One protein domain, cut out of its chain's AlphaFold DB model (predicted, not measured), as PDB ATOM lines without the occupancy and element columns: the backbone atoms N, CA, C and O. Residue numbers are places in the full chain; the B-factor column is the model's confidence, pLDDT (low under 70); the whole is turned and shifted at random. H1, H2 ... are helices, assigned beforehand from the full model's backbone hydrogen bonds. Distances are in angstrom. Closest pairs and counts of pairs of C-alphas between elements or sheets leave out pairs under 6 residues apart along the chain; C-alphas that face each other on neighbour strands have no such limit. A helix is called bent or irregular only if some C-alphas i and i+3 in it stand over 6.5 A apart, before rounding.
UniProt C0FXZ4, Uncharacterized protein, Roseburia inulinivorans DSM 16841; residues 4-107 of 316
ATOM      1  N   GLN A   4      25.361  55.832  15.207       73.00
ATOM      2  CA  GLN A   4      25.665  56.468  13.927       73.00
ATOM      3  C   GLN A   4      24.759  55.935  12.810       73.00
ATOM      4  O   GLN A   4      24.150  56.726  12.097       73.00
ATOM      5  N   THR A   5      24.581  54.614  12.721       77.38
ATOM      6  CA  THR A   5      23.685  53.977  11.742       77.38
ATOM      7  C   THR A   5      22.242  54.456  11.893       77.38
ATOM      8  O   THR A   5      21.582  54.790  10.910       77.38
ATOM      9  N   VAL A   6      21.761  54.562  13.132       80.19
ATOM     10  CA  VAL A   6      20.411  55.066  13.428       80.19
ATOM     11  C   VAL A   6      20.252  56.517  12.971       80.19
ATOM     12  O   VAL A   6      19.236  56.861  12.367       80.19
ATOM     13  N   ASN A   7      21.257  57.361  13.215       76.69
ATOM     14  CA  ASN A   7      21.228  58.764  12.804       76.69
ATOM     15  C   ASN A   7      21.187  58.923  11.276       76.69
ATOM     16  O   ASN A   7      20.443  59.771  10.784       76.69
ATOM     17  N   GLU A   8      21.938  58.115  10.525       76.94
ATOM     18  CA  GLU A   8      21.921  58.160   9.056       76.94
ATOM     19  C   GLU A   8      20.585  57.673   8.481       76.94
ATOM     20  O   GLU A   8      19.964  58.375   7.680       76.94
ATOM     21  N   LEU A   9      20.046  56.555   8.978       83.19
ATOM     22  CA  LEU A   9      18.719  56.080   8.567       83.19
ATOM     23  C   LEU A   9      17.611  57.097   8.893       83.19
ATOM     24  O   LEU A   9      16.672  57.279   8.117       83.19
ATOM     25  N   GLN A  10      17.725  57.835  10.001       80.25
ATOM     26  CA  GLN A  10      16.799  58.928  10.311       80.25
ATOM     27  C   GLN A  10      16.916  60.113   9.341       80.25
ATOM     28  O   GLN A  10      15.918  60.799   9.108       80.25
ATOM     29  N   LYS A  11      18.089  60.381   8.753       75.94
ATOM     30  CA  LYS A  11      18.213  61.375   7.670       75.94
ATOM     31  C   LYS A  11      17.513  60.878   6.405       75.94
ATOM     32  O   LYS A  11      16.767  61.649   5.801       75.94
ATOM     33  N   CYS A  12      17.655  59.598   6.067       75.56
ATOM     34  CA  CYS A  12      16.914  58.964   4.975       75.56
ATOM     35  C   CYS A  12      15.388  59.046   5.190       75.56
ATOM     36  O   CYS A  12      14.635  59.418   4.287       75.56
ATOM     37  N   ALA A  13      14.922  58.831   6.421       78.06
ATOM     38  CA  ALA A  13      13.509  58.970   6.772       78.06
ATOM     39  C   ALA A  13      12.953  60.393   6.600       78.06
ATOM     40  O   ALA A  13      11.768  60.575   6.324       78.06
ATOM     41  N   LYS A  14      13.800  61.423   6.714       73.00
ATOM     42  CA  LYS A  14      13.400  62.815   6.444       73.00
ATOM     43  C   LYS A  14      13.227  63.098   4.949       73.00
ATOM     44  O   LYS A  14      12.513  64.034   4.599       73.00
ATOM     45  N   LEU A  15      13.860  62.310   4.075       64.62
ATOM     46  CA  LEU A  15      13.752  62.455   2.618       64.62
ATOM     47  C   LEU A  15      12.440  61.904   2.067       64.62
ATOM     48  O   LEU A  15      11.895  62.451   1.107       64.62
ATOM     49  N   ASN A  16      11.937  60.823   2.657       70.44
ATOM     50  CA  ASN A  16      10.670  60.226   2.276       70.44
ATOM     51  C   ASN A  16       9.952  59.733   3.530       70.44
ATOM     52  O   ASN A  16      10.464  58.876   4.242       70.44
ATOM     53  N   LYS A  17       8.737  60.236   3.772       75.56
ATOM     54  CA  LYS A  17       7.928  59.830   4.929       75.56
ATOM     55  C   LYS A  17       7.604  58.329   4.945       75.56
ATOM     56  O   LYS A  17       7.342  57.810   6.015       75.56
ATOM     57  N   TYR A  18       7.645  57.649   3.795       83.62
ATOM     58  CA  TYR A  18       7.468  56.198   3.673       83.62
ATOM     59  C   TYR A  18       8.791  55.423   3.648       83.62
ATOM     60  O   TYR A  18       8.801  54.236   3.349       83.62
ATOM     61  N   PHE A  19       9.924  56.062   3.942       85.69
ATOM     62  CA  PHE A  19      11.234  55.411   3.910       85.69
ATOM     63  C   PHE A  19      11.275  54.126   4.743       85.69
ATOM     64  O   PHE A  19      11.718  53.097   4.250       85.69
ATOM     65  N   TRP A  20      10.756  54.165   5.974       90.56
ATOM     66  CA  TRP A  20      10.710  52.981   6.828       90.56
ATOM     67  C   TRP A  20       9.811  51.889   6.257       90.56
ATOM     68  O   TRP A  20      10.133  50.721   6.422       90.56
ATOM     69  N   ASN A  21       8.735  52.241   5.542       89.69
ATOM     70  CA  ASN A  21       7.909  51.271   4.825       89.69
ATOM     71  C   ASN A  21       8.705  50.565   3.729       89.69
ATOM     72  O   ASN A  21       8.676  49.344   3.663       89.69
ATOM     73  N   GLY A  22       9.419  51.325   2.894       87.06
ATOM     74  CA  GLY A  22      10.225  50.759   1.813       87.06
ATOM     75  C   GLY A  22      11.376  49.914   2.345       87.06
ATOM     76  O   GLY A  22      11.609  48.813   1.863       87.06
ATOM     77  N   LEU A  23      12.054  50.389   3.392       92.31
ATOM     78  CA  LEU A  23      13.137  49.641   4.019       92.31
ATOM     79  C   LEU A  23      12.614  48.364   4.670       92.31
ATOM     80  O   LEU A  23      13.229  47.314   4.534       92.31
ATOM     81  N   PHE A  24      11.459  48.435   5.329       91.56
ATOM     82  CA  PHE A  24      10.822  47.256   5.893       91.56
ATOM     83  C   PHE A  24      10.401  46.270   4.808       91.56
ATOM     84  O   PHE A  24      10.681  45.090   4.953       91.56
ATOM     85  N   ALA A  25       9.793  46.742   3.719       89.38
ATOM     86  CA  ALA A  25       9.374  45.898   2.608       89.38
ATOM     87  C   ALA A  25      10.561  45.139   2.006       89.38
ATOM     88  O   ALA A  25      10.500  43.924   1.894       89.38
ATOM     89  N   VAL A  26      11.671  45.822   1.719       88.56
ATOM     90  CA  VAL A  26      12.866  45.180   1.149       88.56
ATOM     91  C   VAL A  26      13.455  44.131   2.090       88.56
ATOM     92  O   VAL A  26      13.804  43.046   1.645       88.56
ATOM     93  N   ILE A  27      13.555  44.433   3.387       89.56
ATOM     94  CA  ILE A  27      14.103  43.477   4.361       89.56
ATOM     95  C   ILE A  27      13.134  42.306   4.577       89.56
ATOM     96  O   ILE A  27      13.562  41.172   4.778       89.56
ATOM     97  N   TYR A  28      11.830  42.575   4.569       87.25
ATOM     98  CA  TYR A  28      10.807  41.562   4.781       87.25
ATOM     99  C   TYR A  28      10.673  40.612   3.591       87.25
ATOM    100  O   TYR A  28      10.564  39.411   3.807       87.25
ATOM    101  N   GLU A  29      10.707  41.119   2.357       81.62
ATOM    102  CA  GLU A  29      10.554  40.302   1.145       81.62
ATOM    103  C   GLU A  29      11.625  39.206   1.043       81.62
ATOM    104  O   GLU A  29      11.295  38.078   0.688       81.62
ATOM    105  N   GLU A  30      12.862  39.465   1.484       81.00
ATOM    106  CA  GLU A  30      13.924  38.441   1.532       81.00
ATOM    107  C   GLU A  30      13.591  37.257   2.463       81.00
ATOM    108  O   GLU A  30      14.172  36.185   2.327       81.00
ATOM    109  N   ARG A  31      12.659  37.427   3.411       79.94
ATOM    110  CA  ARG A  31      12.302  36.416   4.427       79.94
ATOM    111  C   ARG A  31      10.810  36.103   4.492       79.94
ATOM    112  O   ARG A  31      10.352  35.425   5.414       79.94
ATOM    113  N   ARG A  32      10.029  36.592   3.530       79.25
ATOM    114  CA  ARG A  32       8.562  36.556   3.567       79.25
ATOM    115  C   ARG A  32       7.992  35.135   3.564       79.25
ATOM    116  O   ARG A  32       6.950  34.911   4.174       79.25
ATOM    117  N   TYR A  33       8.676  34.194   2.912       76.38
ATOM    118  CA  TYR A  33       8.293  32.777   2.873       76.38
ATOM    119  C   TYR A  33       8.553  32.049   4.198       76.38
ATOM    120  O   TYR A  33       7.844  31.108   4.536       76.38
ATOM    121  N   GLU A  34       9.541  32.504   4.971       80.19
ATOM    122  CA  GLU A  34       9.887  31.920   6.270       80.19
ATOM    123  C   GLU A  34       9.028  32.497   7.400       80.19
ATOM    124  O   GLU A  34       8.716  31.808   8.370       80.19
ATOM    125  N   ILE A  35       8.666  33.779   7.296       79.56
ATOM    126  CA  ILE A  35       8.018  34.530   8.373       79.56
ATOM    127  C   ILE A  35       6.736  35.164   7.826       79.56
ATOM    128  O   ILE A  35       6.773  36.272   7.279       79.56
ATOM    129  N   PRO A  36       5.571  34.502   7.953       77.25
ATOM    130  CA  PRO A  36       4.318  35.055   7.461       77.25
ATOM    131  C   PRO A  36       3.953  36.327   8.233       77.25
ATOM    132  O   PRO A  36       4.276  36.479   9.408       77.25
ATOM    133  N   ILE A  37       3.216  37.239   7.591       74.44
ATOM    134  CA  ILE A  37       2.889  38.560   8.155       74.44
ATOM    135  C   ILE A  37       2.263  38.468   9.560       74.44
ATOM    136  O   ILE A  37       2.535  39.309  10.413       74.44
ATOM    137  N   GLY A  38       1.440  37.444   9.812       67.94
ATOM    138  CA  GLY A  38       0.806  37.218  11.115       67.94
ATOM    139  C   GLY A  38       1.770  36.810  12.236       67.94
ATOM    140  O   GLY A  38       1.419  36.954  13.400       67.94
ATOM    141  N   ALA A  39       2.975  36.342  11.901       68.44
ATOM    142  CA  ALA A  39       4.015  35.966  12.858       68.44
ATOM    143  C   ALA A  39       4.940  37.139  13.238       68.44
ATOM    144  O   ALA A  39       5.622  37.074  14.257       68.44
ATOM    145  N   LEU A  40       4.924  38.243  12.478       70.06
ATOM    146  CA  LEU A  40       5.773  39.423  12.711       70.06
ATOM    147  C   LEU A  40       5.524  40.123  14.052       70.06
ATOM    148  O   LEU A  40       6.376  40.867  14.534       70.06
ATOM    149  N   THR A  41       4.345  39.917  14.633       62.91
ATOM    150  CA  THR A  41       3.911  40.507  15.905       62.91
ATOM    151  C   THR A  41       3.920  39.502  17.058       62.91
ATOM    152  O   THR A  41       3.575  39.875  18.175       62.91
ATOM    153  N   ALA A  42       4.332  38.253  16.810       55.84
ATOM    154  CA  ALA A  42       4.281  37.144  17.767       55.84
ATOM    155  C   ALA A  42       5.619  36.885  18.504       55.84
ATOM    156  O   ALA A  42       5.813  35.816  19.077       55.84
ATOM    157  N   GLY A  43       6.564  37.831  18.471       48.47
ATOM    158  CA  GLY A  43       7.940  37.630  18.941       48.47
ATOM    159  C   GLY A  43       8.136  37.584  20.468       48.47
ATOM    160  O   GLY A  43       7.994  38.597  21.146       48.47
ATOM    161  N   GLU A  44       8.560  36.406  20.940       43.56
ATOM    162  CA  GLU A  44       9.291  36.019  22.175       43.56
ATOM    163  C   GLU A  44       8.682  36.217  23.577       43.56
ATOM    164  O   GLU A  44       9.161  35.567  24.506       43.56
ATOM    165  N   ASP A  45       7.611  36.987  23.771       44.03
ATOM    166  CA  ASP A  45       6.952  37.090  25.087       44.03
ATOM    167  C   ASP A  45       5.428  36.975  24.931       44.03
ATOM    168  O   ASP A  45       4.772  37.882  24.414       44.03
ATOM    169  N   GLU A  46       4.839  35.858  25.390       43.09
ATOM    170  CA  GLU A  46       3.388  35.577  25.332       43.09
ATOM    171  C   GLU A  46       2.526  36.674  26.003       43.09
ATOM    172  O   GLU A  46       1.304  36.700  25.837       43.09
ATOM    173  N   ASN A  47       3.153  37.606  26.732       40.44
ATOM    174  CA  ASN A  47       2.505  38.699  27.451       40.44
ATOM    175  C   ASN A  47       2.507  40.065  26.740       40.44
ATOM    176  O   ASN A  47       1.933  41.010  27.284       40.44
ATOM    177  N   TYR A  48       3.081  40.204  25.539       40.19
ATOM    178  CA  TYR A  48       3.032  41.461  24.777       40.19
ATOM    179  C   TYR A  48       2.409  41.260  23.392       40.19
ATOM    180  O   TYR A  48       3.046  41.407  22.354       40.19
ATOM    181  N   TRP A  49       1.105  40.972  23.372       44.75
ATOM    182  CA  TRP A  49       0.312  41.047  22.147       44.75
ATOM    183  C   TRP A  49       0.230  42.506  21.698       44.75
ATOM    184  O   TRP A  49      -0.623  43.277  22.144       44.75
ATOM    185  N   ILE A  50       1.125  42.914  20.805       49.84
ATOM    186  CA  ILE A  50       0.929  44.140  20.042       49.84
ATOM    187  C   ILE A  50      -0.264  43.875  19.110       49.84
ATOM    188  O   ILE A  50      -0.175  43.062  18.195       49.84
ATOM    189  N   HIS A  51      -1.396  44.540  19.370       51.69
ATOM    190  CA  HIS A  51      -2.661  44.448  18.621       51.69
ATOM    191  C   HIS A  51      -2.573  44.995  17.176       51.69
ATOM    192  O   HIS A  51      -3.427  45.771  16.751       51.69
ATOM    193  N   GLU A  52      -1.551  44.638  16.402       62.50
ATOM    194  CA  GLU A  52      -1.500  44.971  14.980       62.50
ATOM    195  C   GLU A  52      -2.087  43.825  14.158       62.50
ATOM    196  O   GLU A  52      -1.666  42.673  14.243       62.50
ATOM    197  N   THR A  53      -3.107  44.143  13.364       64.44
ATOM    198  CA  THR A  53      -3.763  43.158  12.499       64.44
ATOM    199  C   THR A  53      -2.926  42.904  11.244       64.44
ATOM    200  O   THR A  53      -2.211  43.793  10.777       64.44
ATOM    201  N   ILE A  54      -3.082  41.731  10.618       71.94
ATOM    202  CA  ILE A  54      -2.477  41.423   9.304       71.94
ATOM    203  C   ILE A  54      -2.796  42.528   8.284       71.94
ATOM    204  O   ILE A  54      -1.944  42.911   7.481       71.94
ATOM    205  N   SER A  55      -4.010  43.088   8.340       72.69
ATOM    206  CA  SER A  55      -4.407  44.207   7.485       72.69
ATOM    207  C   SER A  55      -3.563  45.458   7.733       72.69
ATOM    208  O   SER A  55      -3.239  46.158   6.774       72.69
ATOM    209  N   THR A  56      -3.198  45.752   8.981       71.19
ATOM    210  CA  THR A  56      -2.368  46.917   9.302       71.19
ATOM    211  C   THR A  56      -0.963  46.765   8.724       71.19
ATOM    212  O   THR A  56      -0.454  47.687   8.088       71.19
ATOM    213  N   ILE A  57      -0.363  45.580   8.849       76.94
ATOM    214  CA  ILE A  57       0.979  45.312   8.316       76.94
ATOM    215  C   ILE A  57       0.976  45.333   6.783       76.94
ATOM    216  O   ILE A  57       1.829  45.979   6.176       76.94
ATOM    217  N   LYS A  58      -0.037  44.736   6.138       79.38
ATOM    218  CA  LYS A  58      -0.230  44.853   4.680       79.38
ATOM    219  C   LYS A  58      -0.381  46.311   4.236       79.38
ATOM    220  O   LYS A  58       0.141  46.694   3.188       79.38
ATOM    221  N   ASN A  59      -1.054  47.148   5.027       76.31
ATOM    222  CA  ASN A  59      -1.156  48.581   4.752       76.31
ATOM    223  C   ASN A  59       0.187  49.315   4.910       76.31
ATOM    224  O   ASN A  59       0.411  50.298   4.205       76.31
ATOM    225  N   TYR A  60       1.088  48.861   5.784       80.31
ATOM    226  CA  TYR A  60       2.452  49.388   5.843       80.31
ATOM    227  C   TYR A  60       3.290  48.941   4.641       80.31
ATOM    228  O   TYR A  60       3.916  49.789   4.011       80.31
ATOM    229  N   LEU A  61       3.258  47.660   4.268       81.81
ATOM    230  CA  LEU A  61       4.004  47.144   3.109       81.81
ATOM    231  C   LEU A  61       3.571  47.822   1.799       81.81
ATOM    232  O   LEU A  61       4.411  48.225   1.002       81.81
ATOM    233  N   SER A  62       2.267  48.054   1.628       75.81
ATOM    234  CA  SER A  62       1.700  48.786   0.482       75.81
ATOM    235  C   SER A  62       1.708  50.315   0.636       75.81
ATOM    236  O   SER A  62       1.018  51.016  -0.101       75.81
ATOM    237  N   CYS A  63       2.433  50.859   1.622       76.38
ATOM    238  CA  CYS A  63       2.574  52.302   1.861       76.38
ATOM    239  C   CYS A  63       1.249  53.088   2.018       76.38
ATOM    240  O   CYS A  63       1.215  54.310   1.857       76.38
ATOM    241  N   LYS A  64       0.148  52.424   2.395       73.69
ATOM    242  CA  LYS A  64      -1.145  53.056   2.722       73.69
ATOM    243  C   LYS A  64      -1.104  53.781   4.069       73.69
ATOM    244  O   LYS A  64      -1.768  54.804   4.245       73.69
ATOM    245  N   HIS A  65      -0.285  53.294   5.000       76.44
ATOM    246  CA  HIS A  65       0.022  53.960   6.267       76.44
ATOM    247  C   HIS A  65       1.516  54.237   6.389       76.44
ATOM    248  O   HIS A  65       2.331  53.495   5.857       76.44
ATOM    249  N   VAL A  66       1.884  55.316   7.081       79.31
ATOM    250  CA  VAL A  66       3.291  55.648   7.338       79.31
ATOM    251  C   VAL A  66       3.798  54.799   8.497       79.31
ATOM    252  O   VAL A  66       3.236  54.870   9.588       79.31
ATOM    253  N   LEU A  67       4.849  54.021   8.252       82.62
ATOM    254  CA  LEU A  67       5.554  53.263   9.276       82.62
ATOM    255  C   LEU A  67       6.554  54.183   9.986       82.62
ATOM    256  O   LEU A  67       7.357  54.854   9.336       82.62
ATOM    257  N   ASP A  68       6.504  54.236  11.315       82.38
ATOM    258  CA  ASP A  68       7.486  54.974  12.110       82.38
ATOM    259  C   ASP A  68       8.663  54.083  12.539       82.38
ATOM    260  O   ASP A  68       8.648  52.864  12.384       82.38
ATOM    261  N   PHE A  69       9.705  54.708  13.089       83.31
ATOM    262  CA  PHE A  69      10.914  54.001  13.512       83.31
ATOM    263  C   PHE A  69      10.670  52.985  14.642       83.31
ATOM    264  O   PHE A  69      11.352  51.961  14.691       83.31
ATOM    265  N   SER A  70       9.722  53.249  15.549       81.44
ATOM    266  CA  SER A  70       9.430  52.341  16.667       81.44
ATOM    267  C   SER A  70       8.818  51.050  16.141       81.44
ATOM    268  O   SER A  70       9.323  49.964  16.422       81.44
ATOM    269  N   ARG A  71       7.795  51.179  15.292       80.00
ATOM    270  CA  ARG A  71       7.120  50.051  14.646       80.00
ATOM    271  C   ARG A  71       8.028  49.305  13.678       80.00
ATOM    272  O   ARG A  71       8.028  48.081  13.654       80.00
ATOM    273  N   PHE A  72       8.858  50.028  12.930       87.19
ATOM    274  CA  PHE A  72       9.895  49.432  12.091       87.19
ATOM    275  C   PHE A  72      10.820  48.513  12.899       87.19
ATOM    276  O   PHE A  72      11.056  47.371  12.513       87.19
ATOM    277  N   LYS A  73      11.314  48.989  14.047       83.44
ATOM    278  CA  LYS A  73      12.199  48.209  14.916       83.44
ATOM    279  C   LYS A  73      11.507  46.966  15.479       83.44
ATOM    280  O   LYS A  73      12.135  45.910  15.548       83.44
ATOM    281  N   GLU A  74      10.240  47.087  15.869       78.88
ATOM    282  CA  GLU A  74       9.422  45.956  16.325       78.88
ATOM    283  C   GLU A  74       9.315  44.887  15.230       78.88
ATOM    284  O   GLU A  74       9.662  43.732  15.471       78.88
ATOM    285  N   PHE A  75       8.962  45.269  13.999       83.56
ATOM    286  CA  PHE A  75       8.859  44.312  12.895       83.56
ATOM    287  C   PHE A  75      10.204  43.708  12.487       83.56
ATOM    288  O   PHE A  75      10.273  42.508  12.235       83.56
ATOM    289  N   CYS A  76      11.288  44.491  12.482       82.38
ATOM    290  CA  CYS A  76      12.641  43.972  12.258       82.38
ATOM    291  C   CYS A  76      13.046  42.927  13.312       82.38
ATOM    292  O   CYS A  76      13.732  41.956  12.991       82.38
ATOM    293  N   SER A  77      12.593  43.097  14.554       79.69
ATOM    294  CA  SER A  77      12.812  42.113  15.620       79.69
ATOM    295  C   SER A  77      11.999  40.839  15.369       79.69
ATOM    296  O   SER A  77      12.543  39.748  15.503       79.69
ATOM    297  N   GLY A  78      10.749  40.973  14.909       75.94
ATOM    298  CA  GLY A  78       9.888  39.850  14.513       75.94
ATOM    299  C   GLY A  78      10.414  39.032  13.326       75.94
ATOM    300  O   GLY A  78      10.103  37.853  13.217       75.94
ATOM    301  N   ILE A  79      11.258  39.618  12.470       79.75
ATOM    302  CA  ILE A  79      11.986  38.890  11.412       79.75
ATOM    303  C   ILE A  79      13.406  38.485  11.806       79.75
ATOM    304  O   ILE A  79      14.216  38.162  10.935       79.75
ATOM    305  N   HIS A  80      13.747  38.558  13.093       80.19
ATOM    306  CA  HIS A  80      15.079  38.267  13.627       80.19
ATOM    307  C   HIS A  80      16.218  38.986  12.871       80.19
ATOM    308  O   HIS A  80      17.319  38.452  12.727       80.19
ATOM    309  N   CYS A  81      15.967  40.202  12.371       81.00
ATOM    310  CA  CYS A  81      16.934  40.991  11.612       81.00
ATOM    311  C   CYS A  81      17.317  42.253  12.384       81.00
ATOM    312  O   CYS A  81      16.574  43.232  12.450       81.00
ATOM    313  N   ASN A  82      18.522  42.257  12.950       78.62
ATOM    314  CA  ASN A  82      19.026  43.404  13.691       78.62
ATOM    315  C   ASN A  82      19.919  44.293  12.816       78.62
ATOM    316  O   ASN A  82      21.144  44.321  12.951       78.62
ATOM    317  N   ILE A  83      19.297  45.043  11.903       78.75
ATOM    318  CA  ILE A  83      20.026  45.986  11.043       78.75
ATOM    319  C   ILE A  83      20.618  47.164  11.825       78.75
ATOM    320  O   ILE A  83      21.557  47.803  11.369       78.75
ATOM    321  N   LEU A  84      20.087  47.469  13.012       77.19
ATOM    322  CA  LEU A  84      20.499  48.638  13.792       77.19
ATOM    323  C   LEU A  84      21.852  48.442  14.492       77.19
ATOM    324  O   LEU A  84      22.414  49.404  15.023       77.19
ATOM    325  N   ASP A  85      22.371  47.215  14.494       78.31
ATOM    326  CA  ASP A  85      23.720  46.882  14.951       78.31
ATOM    327  C   ASP A  85      24.746  46.824  13.812       78.31
ATOM    328  O   ASP A  85      25.946  46.799  14.083       78.31
ATOM    329  N   ARG A  86      24.294  46.890  12.555       78.50
ATOM    330  CA  ARG A  86      25.158  46.926  11.370       78.50
ATOM    331  C   ARG A  86      25.722  48.320  11.125       78.50
ATOM    332  O   ARG A  86      25.166  49.334  11.572       78.50
ATOM    333  N   HIS A  87      26.831  48.397  10.398       74.31
ATOM    334  CA  HIS A  87      27.328  49.680   9.907       74.31
ATOM    335  C   HIS A  87      26.422  50.198   8.787       74.31
ATOM    336  O   HIS A  87      25.939  49.422   7.970       74.31
ATOM    337  N   PHE A  88      26.191  51.514   8.714       69.75
ATOM    338  CA  PHE A  88      25.302  52.088   7.692       69.75
ATOM    339  C   PHE A  88      25.724  51.724   6.264       69.75
ATOM    340  O   PHE A  88      24.869  51.514   5.411       69.75
ATOM    341  N   ILE A  89      27.031  51.572   6.029       62.00
ATOM    342  CA  ILE A  89      27.575  51.159   4.734       62.00
ATOM    343  C   ILE A  89      27.075  49.774   4.298       62.00
ATOM    344  O   ILE A  89      26.735  49.582   3.138       62.00
ATOM    345  N   GLU A  90      26.914  48.847   5.241       71.88
ATOM    346  CA  GLU A  90      26.371  47.502   4.999       71.88
ATOM    347  C   GLU A  90      24.862  47.539   4.711       71.88
ATOM    348  O   GLU A  90      24.295  46.576   4.201       71.88
ATOM    349  N   LEU A  91      24.196  48.649   5.047       76.12
ATOM    350  CA  LEU A  91      22.767  48.860   4.822       76.12
ATOM    351  C   LEU A  91      22.475  49.691   3.572       76.12
ATOM    352  O   LEU A  91      21.324  49.718   3.142       76.12
ATOM    353  N   LEU A  92      23.471  50.355   2.977       69.31
ATOM    354  CA  LEU A  92      23.294  51.196   1.786       69.31
ATOM    355  C   LEU A  92      22.580  50.471   0.631       69.31
ATOM    356  O   LEU A  92      21.665  51.070   0.061       69.31
ATOM    357  N   PRO A  93      22.887  49.196   0.314       73.81
ATOM    358  CA  PRO A  93      22.148  48.467  -0.717       73.81
ATOM    359  C   PRO A  93      20.654  48.346  -0.396       73.81
ATOM    360  O   PRO A  93      19.811  48.579  -1.260       73.81
ATOM    361  N   LEU A  94      20.309  48.065   0.864       79.94
ATOM    362  CA  LEU A  94      18.920  47.970   1.325       79.94
ATOM    363  C   LEU A  94      18.225  49.335   1.312       79.94
ATOM    364  O   LEU A  94      17.062  49.433   0.935       79.94
ATOM    365  N   VAL A  95      18.943  50.402   1.667       80.31
ATOM    366  CA  VAL A  95      18.458  51.790   1.588       80.31
ATOM    367  C   VAL A  95      18.159  52.182   0.137       80.31
ATOM    368  O   VAL A  95      17.125  52.795  -0.130       80.31
ATOM    369  N   ASN A  96      19.015  51.800  -0.810       67.25
ATOM    370  CA  ASN A  96      18.814  52.081  -2.231       67.25
ATOM    371  C   ASN A  96      17.645  51.281  -2.808       67.25
ATOM    372  O   ASN A  96      16.762  51.875  -3.428       67.25
ATOM    373  N   LYS A  97      17.580  49.974  -2.524       73.06
ATOM    374  CA  LYS A  97      16.424  49.131  -2.868       73.06
ATOM    375  C   LYS A  97      15.130  49.700  -2.280       73.06
ATOM    376  O   LYS A  97      14.121  49.757  -2.970       73.06
ATOM    377  N   ALA A  98      15.160  50.198  -1.043       82.06
ATOM    378  CA  ALA A  98      13.996  50.800  -0.398       82.06
ATOM    379  C   ALA A  98      13.504  52.041  -1.147       82.06
ATOM    380  O   ALA A  98      12.302  52.238  -1.302       82.06
ATOM    381  N   TYR A  99      14.415  52.886  -1.626       74.75
ATOM    382  CA  TYR A  99      14.031  54.044  -2.424       74.75
ATOM    383  C   TYR A  99      13.547  53.676  -3.825       74.75
ATOM    384  O   TYR A  99      12.604  54.315  -4.281       74.75
ATOM    385  N   ALA A 100      14.146  52.674  -4.472       68.00
ATOM    386  CA  ALA A 100      13.685  52.163  -5.764       68.00
ATOM    387  C   ALA A 100      12.267  51.584  -5.647       68.00
ATOM    388  O   ALA A 100      11.363  52.023  -6.353       68.00
ATOM    389  N   TYR A 101      12.037  50.737  -4.642       75.06
ATOM    390  CA  TYR A 101      10.711  50.226  -4.301       75.06
ATOM    391  C   TYR A 101       9.695  51.364  -4.124       75.06
ATOM    392  O   TYR A 101       8.614  51.350  -4.699       75.06
ATOM    393  N   LEU A 102      10.046  52.413  -3.371       75.50
ATOM    394  CA  LEU A 102       9.155  53.561  -3.162       75.50
ATOM    395  C   LEU A 102       8.922  54.413  -4.421       75.50
ATOM    396  O   LEU A 102       7.957  55.176  -4.453       75.50
ATOM    397  N   GLU A 103       9.793  54.339  -5.425       69.81
ATOM    398  CA  GLU A 103       9.592  54.984  -6.725       69.81
ATOM    399  C   GLU A 103       8.646  54.179  -7.618       69.81
ATOM    400  O   GLU A 103       7.837  54.779  -8.324       69.81
ATOM    401  N   GLU A 104       8.691  52.851  -7.528       68.12
ATOM    402  CA  GLU A 104       7.827  51.929  -8.274       68.12
ATOM    403  C   GLU A 104       6.381  51.901  -7.766       68.12
ATOM    404  O   GLU A 104       5.462  51.661  -8.542       68.12
ATOM    405  N   GLN A 105       6.142  52.220  -6.488       64.06
ATOM    406  CA  GLN A 105       4.791  52.281  -5.900       64.06
ATOM    407  C   GLN A 105       3.925  53.465  -6.408       64.06
ATOM    408  O   GLN A 105       2.883  53.748  -5.821       64.06
ATOM    409  N   ASP A 106       4.373  54.170  -7.458       54.62
ATOM    410  CA  ASP A 106       3.748  55.293  -8.175       54.62
ATOM    411  C   ASP A 106       2.689  56.066  -7.361       54.62
ATOM    412  O   ASP A 106       1.476  55.965  -7.559       54.62
ATOM    413  N   PHE A 107       3.153  56.875  -6.401       56.88
ATOM    414  CA  PHE A 107       2.299  57.795  -5.646       56.88
ATOM    415  C   PHE A 107       1.884  58.964  -6.555       56.88
ATOM    416  O   PHE A 107       2.412  60.077  -6.445       56.88
TER     417      PHE A 107
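This is residues 4 to 107 of the 316 residues of an uncharacterized protein of Roseburia inulinivorans DSM 16841 (UniProt C0FXZ4). H2 is the core helix of a rounded domain: H5, the longest helix, crosses it about perpendicularly, H4 runs side by side with it, and H3 packs on it at a steep tilt. H1 meets one end of H5, and a long loop, residues 30 to 53, joins H2 to H3 on the side away from H1 and H5. The printed part has 104 residues, with named helices H1 to H5 in chain order and no named strand, an all helix class. It is compact, with a radius of gyration of the C-alphas of 13.2 A and spans of 35 by 31 by 23 A.

Find C-alpha 4 at (25.665, 56.468, 13.927); from there H1 runs 17.5 A to residue 15. Next come H2, residues 19 to 29, 15.4 A; H3, residues 54 to 61, 10.6 A; and H4, residues 69 to 78, 14.2 A. H5, residues 88 to 104, runs 23.7 A to C-alpha 104 at (7.827, 51.929, -8.274); it is irregular, with C-alphas 90 and 93 7.2 A apart, and has a kink of 25 degrees near residue 95.

Start at the hub, H2. It touches H5 about perpendicular, at 82 degrees; their closest C-alphas, Gly 22 and Ala 98, are 4.4 A apart. H4 touches H2 at a shallow tilt of 8 degrees, the same way, closest at the C-alphas of Trp 20 and Phe 72, 6.4 A. H3 touches H2 at a steep tilt of 67 degrees, opposite ways, closest at the C-alphas of Ala 25 and Leu 61, 5.5 A. H1 and H2 only just touch, only at the corner, with 3 pairs of C-alphas within 8 A, closest Ala 13 and Phe 19, 5.1 A. Residue 88 alone of H5 touches H1, closest Thr 5 to Phe 88, 4.8 A between C-alphas. H3 and H5 are apart. In H1, H2, H3 and H4 every O i to N i+4 pair is within hydrogen-bond range; in H5 11 of 13 are.

Look at the C-alphas of Asn 47 and Asp 106, the two farthest apart, 39.3 A. The printed part has no cut, and the link from H2 to H3 is long. Mean pLDDT of the printed part is 74.0; residues 41 to 53 and 103 to 107 are among those under 70.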